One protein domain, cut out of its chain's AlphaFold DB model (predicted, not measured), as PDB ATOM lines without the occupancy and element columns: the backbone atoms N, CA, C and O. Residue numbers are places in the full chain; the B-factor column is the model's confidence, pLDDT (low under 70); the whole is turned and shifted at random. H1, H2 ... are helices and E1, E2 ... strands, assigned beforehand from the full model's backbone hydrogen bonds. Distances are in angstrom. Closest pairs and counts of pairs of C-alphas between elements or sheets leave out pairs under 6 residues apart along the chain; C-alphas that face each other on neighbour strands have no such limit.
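Overview. This is residues 6 to 80 of the 219 residues of an uncharacterized protein of Gemmata obscuriglobus (UniProt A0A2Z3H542). A small meander, E1, E2, E3, each strand the antiparallel neighbour of the one before, has H3 slantwise over one face, making two layers; H1 packs on H3. The printed part has 75 residues with H1, H2, E1, E2, E3 and H3 in that order, class mixed. It is compact, radius of gyration of the C-alphas 11.3 A, spans 26 by 25 by 23 A.

Along the chain. H1, residues 16 to 28, begins at C-alpha 16 (330.535, 360.768, 403.300) and is 18.0 A long. H2 is residues 30 to 35, E1 37 to 39, E2 45 to 47, E3 55 to 57. H3, residues 66 to 79, 20.0 A, ends at C-alpha 79 (330.554, 348.590, 396.748).

Arrangement. In hairpin E1 and E2, N 38 and O 46 are 2.9 A apart; in hairpin E2 and E3, N 45 and O 57 are 2.8 A apart, both within hydrogen-bond range. H3 is on the sheet, height 7.8 A; its closest C-alphas to E3 are Ala 74 and His 55, 5.9 A. H1, with residues 18 to 22 alone, touches H3, closest C-alphas Phe 18 and Glu 72, 7.6 A, at a steep tilt of 47 degrees, opposite ways. H1 and H2 only just touch, only at the corner, with 3 pairs of C-alphas within 8 A, the closest Ala 26 and Leu 33, 6.9 A. Every O i to N i+4 pair is within hydrogen-bond range in H2 and H3, 8 of 9 in H1.

Size, cuts and confidence. The C-alphas farthest apart, of Trp 17 and Pro 41, are 29.5 A apart. The printed part has no cut and no long link; residue 62 alone is under pLDDT 70.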
ATOM      1  N   ARG A   6     328.203 372.617 394.570       94.62
ATOM      2  CA  ARG A   6     327.465 373.349 395.616       94.62
ATOM      3  C   ARG A   6     326.007 372.931 395.771       94.62
ATOM      4  O   ARG A   6     325.427 373.208 396.824       94.62
ATOM      5  N   THR A   7     325.416 372.301 394.757       91.00
ATOM      6  CA  THR A   7     323.988 371.956 394.751       91.00
ATOM      7  C   THR A   7     323.683 370.628 395.419       91.00
ATOM      8  O   THR A   7     322.549 370.422 395.826       91.00
ATOM      9  N   HIS A   8     324.665 369.738 395.588       88.00
ATOM     10  CA  HIS A   8     324.391 368.433 396.176       88.00
ATOM     11  C   HIS A   8     324.612 368.393 397.689       88.00
ATOM     12  O   HIS A   8     325.419 369.142 398.255       88.00
ATOM     13  N   ARG A   9     323.855 367.510 398.344       89.75
ATOM     14  CA  ARG A   9     323.835 367.312 399.793       89.75
ATOM     15  C   ARG A   9     323.865 365.821 400.080       89.75
ATOM     16  O   ARG A   9     323.114 365.058 399.476       89.75
ATOM     17  N   GLN A  10     324.718 365.391 400.999       84.12
ATOM     18  CA  GLN A  10     324.658 364.022 401.488       84.12
ATOM     19  C   GLN A  10     323.331 363.801 402.229       84.12
ATOM     20  O   GLN A  10     322.969 364.562 403.126       84.12
ATOM     21  N   GLY A  11     322.610 362.752 401.834       82.31
ATOM     22  CA  GLY A  11     321.374 362.328 402.482       82.31
ATOM     23  C   GLY A  11     321.614 361.473 403.731       82.31
ATOM     24  O   GLY A  11     322.623 361.587 404.417       82.31
ATOM     25  N   ALA A  12     320.680 360.561 404.012       78.00
ATOM     26  CA  ALA A  12     320.753 359.666 405.174       78.00
ATOM     27  C   ALA A  12     321.771 358.521 405.013       78.00
ATOM     28  O   ALA A  12     321.964 357.727 405.932       78.00
ATOM     29  N   TRP A  13     322.398 358.395 403.842       79.31
ATOM     30  CA  TRP A  13     323.364 357.338 403.590       79.31
ATOM     31  C   TRP A  13     324.696 357.647 404.261       79.31
ATOM     32  O   TRP A  13     325.221 358.760 404.227       79.31
ATOM     33  N   ASN A  14     325.269 356.615 404.869       82.69
ATOM     34  CA  ASN A  14     326.560 356.667 405.526       82.69
ATOM     35  C   ASN A  14     327.686 356.526 404.483       82.69
ATOM     36  O   ASN A  14     328.482 355.589 404.550       82.69
ATOM     37  N   ASN A  15     327.812 357.478 403.564       88.19
ATOM     38  CA  ASN A  15     328.762 357.445 402.446       88.19
ATOM     39  C   ASN A  15     329.532 358.767 402.256       88.19
ATOM     40  O   ASN A  15     329.951 359.094 401.145       88.19
ATOM     41  N   CYS A  16     329.782 359.508 403.342       92.44
ATOM     42  CA  CYS A  16     330.535 360.768 403.300       92.44
ATOM     43  C   CYS A  16     331.893 360.653 402.588       92.44
ATOM     44  O   CYS A  16     332.329 361.606 401.955       92.44
ATOM     45  N   TRP A  17     332.547 359.486 402.633       92.88
ATOM     46  CA  TRP A  17     333.791 359.212 401.903       92.88
ATOM     47  C   TRP A  17     333.638 359.324 400.381       92.88
ATOM     48  O   TRP A  17     334.559 359.784 399.707       92.88
ATOM     49  N   PHE A  18     332.491 358.906 399.839       94.50
ATOM     50  CA  PHE A  18     332.191 358.985 398.415       94.50
ATOM     51  C   PHE A  18     331.821 360.413 398.045       94.50
ATOM     52  O   PHE A  18     332.396 360.985 397.124       94.50
ATOM     53  N   ARG A  19     330.914 361.016 398.822       94.56
ATOM     54  CA  ARG A  19     330.459 362.393 398.603       94.56
ATOM     55  C   ARG A  19     331.593 363.410 398.677       94.56
ATOM     56  O   ARG A  19     331.676 364.264 397.812       94.56
ATOM     57  N   ALA A  20     332.521 363.262 399.619       96.50
ATOM     58  CA  ALA A  20     333.706 364.112 399.700       96.50
ATOM     59  C   ALA A  20     334.576 364.048 398.429       96.50
ATOM     60  O   ALA A  20     335.089 365.068 397.973       96.50
ATOM     61  N   ALA A  21     334.737 362.860 397.836       97.62
ATOM     62  CA  ALA A  21     335.452 362.715 396.567       97.62
ATOM     63  C   ALA A  21     334.642 363.300 395.397       97.62
ATOM     64  O   ALA A  21     335.206 363.961 394.527       97.62
ATOM     65  N   LEU A  22     333.320 363.103 395.406       97.56
ATOM     66  CA  LEU A  22     332.402 363.657 394.415       97.56
ATOM     67  C   LEU A  22     332.394 365.191 394.429       97.56
ATOM     68  O   LEU A  22     332.404 365.795 393.361       97.56
ATOM     69  N   ASP A  23     332.430 365.814 395.609       97.38
ATOM     70  CA  ASP A  23     332.594 367.260 395.788       97.38
ATOM     71  C   ASP A  23     333.852 367.755 395.082       97.38
ATOM     72  O   ASP A  23     333.793 368.690 394.281       97.38
ATOM     73  N   GLY A  24     334.979 367.090 395.354       97.88
ATOM     74  CA  GLY A  24     336.253 367.393 394.719       97.88
ATOM     75  C   GLY A  24     336.179 367.247 393.203       97.88
ATOM     76  O   GLY A  24     336.643 368.130 392.493       97.88
ATOM     77  N   LEU A  25     335.562 366.180 392.685       98.25
ATOM     78  CA  LEU A  25     335.506 365.946 391.242       98.25
ATOM     79  C   LEU A  25     334.556 366.905 390.530       98.25
ATOM     80  O   LEU A  25     334.893 367.404 389.461       98.25
ATOM     81  N   ALA A  26     333.412 367.220 391.133       97.81
ATOM     82  CA  ALA A  26     332.486 368.213 390.608       97.81
ATOM     83  C   ALA A  26     333.093 369.627 390.607       97.81
ATOM     84  O   ALA A  26     332.819 370.395 389.689       97.81
ATOM     85  N   PHE A  27     333.925 369.959 391.600       97.88
ATOM     86  CA  PHE A  27     334.663 371.223 391.641       97.88
ATOM     87  C   PHE A  27     335.802 371.247 390.618       97.88
ATOM     88  O   PHE A  27     335.937 372.194 389.846       97.88
ATOM     89  N   GLN A  28     336.618 370.192 390.603       97.81
ATOM     90  CA  GLN A  28     337.859 370.160 389.846       97.81
ATOM     91  C   GLN A  28     337.660 369.811 388.383       97.81
ATOM     92  O   GLN A  28     338.326 370.421 387.565       97.81
ATOM     93  N   ARG A  29     336.827 368.825 388.030       97.94
ATOM     94  CA  ARG A  29     336.679 368.263 386.668       97.94
ATOM     95  C   ARG A  29     335.218 367.827 386.405       97.94
ATOM     96  O   ARG A  29     334.953 366.633 386.234       97.94
ATOM     97  N   PRO A  30     334.236 368.752 386.400       97.44
ATOM     98  CA  PRO A  30     332.812 368.419 386.238       97.44
ATOM     99  C   PRO A  30     332.480 367.671 384.932       97.44
ATOM    100  O   PRO A  30     331.518 366.901 384.870       97.44
ATOM    101  N   GLU A  31     333.282 367.858 383.887       97.06
ATOM    102  CA  GLU A  31     333.192 367.138 382.617       97.06
ATOM    103  C   GLU A  31     333.370 365.622 382.781       97.06
ATOM    104  O   GLU A  31     332.663 364.851 382.128       97.06
ATOM    105  N   ALA A  32     334.231 365.186 383.708       97.38
ATOM    106  CA  ALA A  32     334.451 363.769 383.981       97.38
ATOM    107  C   ALA A  32     333.168 363.116 384.511       97.38
ATOM    108  O   ALA A  32     332.772 362.054 384.037       97.38
ATOM    109  N   LEU A  33     332.450 363.792 385.413       97.56
ATOM    110  CA  LEU A  33     331.164 363.307 385.924       97.56
ATOM    111  C   LEU A  33     330.099 363.226 384.834       97.56
ATOM    112  O   LEU A  33     329.318 362.280 384.804       97.56
ATOM    113  N   THR A  34     330.085 364.197 383.922       96.38
ATOM    114  CA  THR A  34     329.155 364.183 382.786       96.38
ATOM    115  C   THR A  34     329.393 362.957 381.906       96.38
ATOM    116  O   THR A  34     328.436 362.320 381.486       96.38
ATOM    117  N   SER A  35     330.656 362.583 381.681       96.75
ATOM    118  CA  SER A  35     331.003 361.408 380.872       96.75
ATOM    119  C   SER A  35     330.594 360.070 381.502       96.75
ATOM    120  O   SER A  35     330.387 359.098 380.782       96.75
ATOM    121  N   MET A  36     330.430 360.022 382.828       98.12
ATOM    122  CA  MET A  36     329.988 358.821 383.547       98.12
ATOM    123  C   MET A  36     328.474 358.622 383.490       98.12
ATOM    124  O   MET A  36     328.000 357.568 383.904       98.12
ATOM    125  N   LEU A  37     327.709 359.625 383.054       97.25
ATOM    126  CA  LEU A  37     326.262 359.681 383.220       97.25
ATOM    127  C   LEU A  37     325.545 359.728 381.876       97.25
ATOM    128  O   LEU A  37     325.677 360.684 381.116       97.25
ATOM    129  N   GLN A  38     324.685 358.744 381.642       97.06
ATOM    130  CA  GLN A  38     323.718 358.762 380.554       97.06
ATOM    131  C   GLN A  38     322.302 358.834 381.129       97.06
ATOM    132  O   GLN A  38     321.863 357.941 381.853       97.06
ATOM    133  N   GLU A  39     321.581 359.910 380.809       95.12
ATOM    134  CA  GLU A  39     320.180 360.083 381.200       95.12
ATOM    135  C   GLU A  39     319.281 359.124 380.400       95.12
ATOM    136  O   GLU A  39     319.374 359.034 379.174       95.12
ATOM    137  N   GLY A  40     318.411 358.402 381.104       92.50
ATOM    138  CA  GLY A  40     317.397 357.518 380.541       92.50
ATOM    139  C   GLY A  40     315.970 358.041 380.758       92.50
ATOM    140  O   GLY A  40     315.753 359.108 381.342       92.50
ATOM    141  N   PRO A  41     314.949 357.298 380.294       90.38
ATOM    142  CA  PRO A  41     313.553 357.655 380.527       90.38
ATOM    143  C   PRO A  41     313.200 357.590 382.020       90.38
ATOM    144  O   PRO A  41     313.824 356.866 382.793       90.38
ATOM    145  N   ALA A  42     312.167 358.331 382.431       87.31
ATOM    146  CA  ALA A  42     311.595 358.257 383.782       87.31
ATOM    147  C   ALA A  42     312.610 358.441 384.935       87.31
ATOM    148  O   ALA A  42     312.477 357.813 385.982       87.31
ATOM    149  N   ARG A  43     313.603 359.329 384.760       86.06
ATOM    150  CA  ARG A  43     314.650 359.637 385.762       86.06
ATOM    151  C   ARG A  43     315.568 358.455 386.093       86.06
ATOM    152  O   ARG A  43     316.165 358.416 387.167       86.06
ATOM    153  N   THR A  44     315.684 357.512 385.167       93.50
ATOM    154  CA  THR A  44     316.730 356.492 385.205       93.50
ATOM    155  C   THR A  44     318.042 357.078 384.695       93.50
ATOM    156  O   THR A  44     318.053 357.997 383.873       93.50
ATOM    157  N   PHE A  45     319.155 356.556 385.191       96.44
ATOM    158  CA  PHE A  45     320.496 356.891 384.734       96.44
ATOM    159  C   PHE A  45     321.254 355.599 384.483       96.44
ATOM    160  O   PHE A  45     321.127 354.649 385.251       96.44
ATOM    161  N   VAL A  46     322.073 355.576 383.441       97.44
ATOM    162  CA  VAL A  46     323.138 354.585 383.308       97.44
ATOM    163  C   VAL A  46     324.428 355.262 383.748       97.44
ATOM    164  O   VAL A  46     324.835 356.270 383.170       97.44
ATOM    165  N   VAL A  47     325.029 354.736 384.810       98.00
ATOM    166  CA  VAL A  47     326.282 355.225 385.384       98.00
ATOM    167  C   VAL A  47     327.400 354.269 385.003       98.00
ATOM    168  O   VAL A  47     327.298 353.078 385.276       98.00
ATOM    169  N   THR A  48     328.484 354.777 384.425       98.19
ATOM    170  CA  THR A  48     329.677 353.974 384.117       98.19
ATOM    171  C   THR A  48     330.885 354.566 384.829       98.19
ATOM    172  O   THR A  48     331.385 355.619 384.435       98.19
ATOM    173  N   PHE A  49     331.352 353.906 385.891       98.12
ATOM    174  CA  PHE A  49     332.607 354.287 386.544       98.12
ATOM    175  C   PHE A  49     333.813 353.850 385.696       98.12
ATOM    176  O   PHE A  49     333.729 352.842 384.990       98.12
ATOM    177  N   PRO A  50     334.956 354.556 385.769       97.69
ATOM    178  CA  PRO A  50     336.166 354.167 385.050       97.69
ATOM    179  C   PRO A  50     336.571 352.706 385.306       97.69
ATOM    180  O   PRO A  50     336.786 352.290 386.446       97.69
ATOM    181  N   GLY A  51     336.677 351.922 384.227       96.56
ATOM    182  CA  GLY A  51     337.072 350.511 384.279       96.56
ATOM    183  C   GLY A  51     336.031 349.566 384.893       96.56
ATOM    184  O   GLY A  51     336.401 348.470 385.311       96.56
ATOM    185  N   ARG A  52     334.761 349.979 384.989       96.62
ATOM    186  CA  ARG A  52     333.661 349.184 385.554       96.62
ATOM    187  C   ARG A  52     332.540 348.975 384.546       96.62
ATOM    188  O   ARG A  52     332.396 349.742 383.596       96.62
ATOM    189  N   GLU A  53     331.737 347.947 384.795       96.31
ATOM    190  CA  GLU A  53     330.509 347.713 384.040       96.31
ATOM    191  C   GLU A  53     329.472 348.818 384.319       96.31
ATOM    192  O   GLU A  53     329.431 349.358 385.432       96.31
ATOM    193  N   PRO A  54     328.624 349.172 383.337       97.25
ATOM    194  CA  PRO A  54     327.564 350.152 383.536       97.25
ATOM    195  C   PRO A  54     326.485 349.673 384.516       97.25
ATOM    196  O   PRO A  54     326.016 348.537 384.450       97.25
ATOM    197  N   HIS A  55     326.004 350.587 385.358       95.38
ATOM    198  CA  HIS A  55     324.915 350.364 386.308       95.38
ATOM    199  C   HIS A  55     323.699 351.210 385.945       95.38
ATOM    200  O   HIS A  55     323.771 352.440 385.928       95.38
ATOM    201  N   ALA A  56     322.562 350.565 385.690       96.19
ATOM    202  CA  ALA A  56     321.285 351.259 385.562       96.19
ATOM    203  C   ALA A  56     320.711 351.539 386.957       96.19
ATOM    204  O   ALA A  56     320.494 350.617 387.741       96.19
ATOM    205  N   VAL A  57     320.454 352.808 387.265       94.44
ATOM    206  CA  VAL A  57     319.983 353.250 388.578       94.44
ATOM    207  C   VAL A  57     318.816 354.218 388.461       94.44
ATOM    208  O   VAL A  57     318.740 355.035 387.543       94.44
ATOM    209  N   THR A  58     317.929 354.160 389.447       92.25
ATOM    210  CA  THR A  58     316.868 355.146 389.651       92.25
ATOM    211  C   THR A  58     317.110 355.782 391.012       92.25
ATOM    212  O   THR A  58     316.955 355.094 392.018       92.25
ATOM    213  N   PRO A  59     317.520 357.057 391.085       85.19
ATOM    214  CA  PRO A  59     317.742 357.703 392.368       85.19
ATOM    215  C   PRO A  59     316.440 357.803 393.165       85.19
ATOM    216  O   PRO A  59     315.437 358.309 392.659       85.19
ATOM    217  N   ASP A  60     316.479 357.406 394.436       76.69
ATOM    218  CA  ASP A  60     315.303 357.375 395.320       76.69
ATOM    219  C   ASP A  60     314.706 358.764 395.614       76.69
ATOM    220  O   ASP A  60     313.607 358.879 396.159       76.69
ATOM    221  N   ARG A  61     315.426 359.847 395.295       72.44
ATOM    222  CA  ARG A  61     315.023 361.225 395.604       72.44
ATOM    223  C   ARG A  61     315.032 362.124 394.375       72.44
ATOM    224  O   ARG A  61     315.898 362.042 393.505       72.44
ATOM    225  N   ALA A  62     314.039 363.007 394.301       64.94
ATOM    226  CA  ALA A  62     314.141 364.248 393.540       64.94
ATOM    227  C   ALA A  62     315.056 365.185 394.323       64.94
ATOM    228  O   ALA A  62     314.616 365.813 395.277       64.94
ATOM    229  N   ASP A  63     316.338 365.171 393.979       70.62
ATOM    230  CA  ASP A  63     317.324 366.098 394.525       70.62
ATOM    231  C   ASP A  63     317.615 367.184 393.480       70.62
ATOM    232  O   ASP A  63     317.514 366.931 392.274       70.62
ATOM    233  N   ASP A  64     318.027 368.364 393.937       78.19
ATOM    234  CA  ASP A  64     318.458 369.482 393.085       78.19
ATOM    235  C   ASP A  64     319.746 369.142 392.305       78.19
ATOM    236  O   ASP A  64     320.144 369.836 391.366       78.19
ATOM    237  N   ALA A  65     320.396 368.034 392.674       88.69
ATOM    238  CA  ALA A  65     321.571 367.473 392.027       88.69
ATOM    239  C   ALA A  65     321.349 366.008 391.589       88.69
ATOM    240  O   ALA A  65     321.925 365.086 392.180       88.69
ATOM    241  N   PRO A  66     320.559 365.758 390.526       91.06
ATOM    242  CA  PRO A  66     320.233 364.401 390.080       91.06
ATOM    243  C   PRO A  66     321.470 363.565 389.716       91.06
ATOM    244  O   PRO A  66     321.497 362.369 390.002       91.06
ATOM    245  N   TYR A  67     322.522 364.198 389.180       93.81
ATOM    246  CA  TYR A  67     323.801 363.539 388.876       93.81
ATOM    247  C   TYR A  67     324.390 362.850 390.103       93.81
ATOM    248  O   TYR A  67     324.921 361.746 390.037       93.81
ATOM    249  N   ALA A  68     324.294 363.529 391.240       94.31
ATOM    250  CA  ALA A  68     324.997 363.164 392.443       94.31
ATOM    251  C   ALA A  68     324.275 362.002 393.135       94.31
ATOM    252  O   ALA A  68     324.916 361.063 393.595       94.31
ATOM    253  N   ALA A  69     322.940 362.031 393.119       92.38
ATOM    254  CA  ALA A  69     322.106 360.931 393.583       92.38
ATOM    255  C   ALA A  69     322.240 359.676 392.692       92.38
ATOM    256  O   ALA A  69     322.279 358.563 393.210       92.38
ATOM    257  N   ALA A  70     322.374 359.838 391.369       94.56
ATOM    258  CA  ALA A  70     322.642 358.722 390.455       94.56
ATOM    259  C   ALA A  70     324.003 358.065 390.725       94.56
ATOM    260  O   ALA A  70     324.084 356.849 390.894       94.56
ATOM    261  N   LEU A  71     325.064 358.868 390.838       95.38
ATOM    262  CA  LEU A  71     326.404 358.371 391.150       95.38
ATOM    263  C   LEU A  71     326.461 357.683 392.519       95.38
ATOM    264  O   LEU A  71     327.119 356.659 392.654       95.38
ATOM    265  N   GLU A  72     325.756 358.201 393.527       93.12
ATOM    266  CA  GLU A  72     325.644 357.520 394.820       93.12
ATOM    267  C   GLU A  72     324.951 356.167 394.726       93.12
ATOM    268  O   GLU A  72     325.443 355.200 395.308       93.12
ATOM    269  N   ALA A  73     323.817 356.094 394.026       91.62
ATOM    270  CA  ALA A  73     323.071 354.851 393.862       91.62
ATOM    271  C   ALA A  73     323.932 353.787 393.165       91.62
ATOM    272  O   ALA A  73     323.988 352.644 393.612       91.62
ATOM    273  N   ALA A  74     324.674 354.182 392.128       94.19
ATOM    274  CA  ALA A  74     325.594 353.288 391.433       94.19
ATOM    275  C   ALA A  74     326.788 352.885 392.312       94.19
ATOM    276  O   ALA A  74     327.165 351.717 392.338       94.19
ATOM    277  N   ALA A  75     327.362 353.817 393.077       93.00
ATOM    278  CA  ALA A  75     328.447 353.506 394.008       93.00
ATOM    279  C   ALA A  75     327.998 352.532 395.107       93.00
ATOM    280  O   ALA A  75     328.760 351.649 395.500       93.00
ATOM    281  N   HIS A  76     326.758 352.673 395.583       88.81
ATOM    282  CA  HIS A  76     326.153 351.743 396.530       88.81
ATOM    283  C   HIS A  76     325.924 350.360 395.909       88.81
ATOM    284  O   HIS A  76     326.200 349.360 396.564       88.81
ATOM    285  N   ALA A  77     325.487 350.285 394.648       89.25
ATOM    286  CA  ALA A  77     325.345 349.016 393.934       89.25
ATOM    287  C   ALA A  77     326.696 348.297 393.738       89.25
ATOM    288  O   ALA A  77     326.772 347.084 393.917       89.25
ATOM    289  N   GLU A  78     327.763 349.041 393.428       89.12
ATOM    290  CA  GLU A  78     329.108 348.496 393.181       89.12
ATOM    291  C   GLU A  78     329.811 348.021 394.464       89.12
ATOM    292  O   GLU A  78     330.437 346.964 394.488       89.12
ATOM    293  N   LEU A  79     329.756 348.820 395.534       86.50
ATOM    294  CA  LEU A  79     330.554 348.590 396.748       86.50
ATOM    295  C   LEU A  79     329.734 348.059 397.929       86.50
ATOM    296  O   LEU A  79     330.298 347.732 398.977       86.50
ATOM    297  N   GLY A  80     328.415 347.979 397.770       76.94
ATOM    298  CA  GLY A  80     327.483 347.644 398.831       76.94
ATOM    299  C   GLY A  80     327.461 348.675 399.960       76.94
ATOM    300  O   GLY A  80     327.936 349.812 399.863       76.94
TER     301      GLY A  80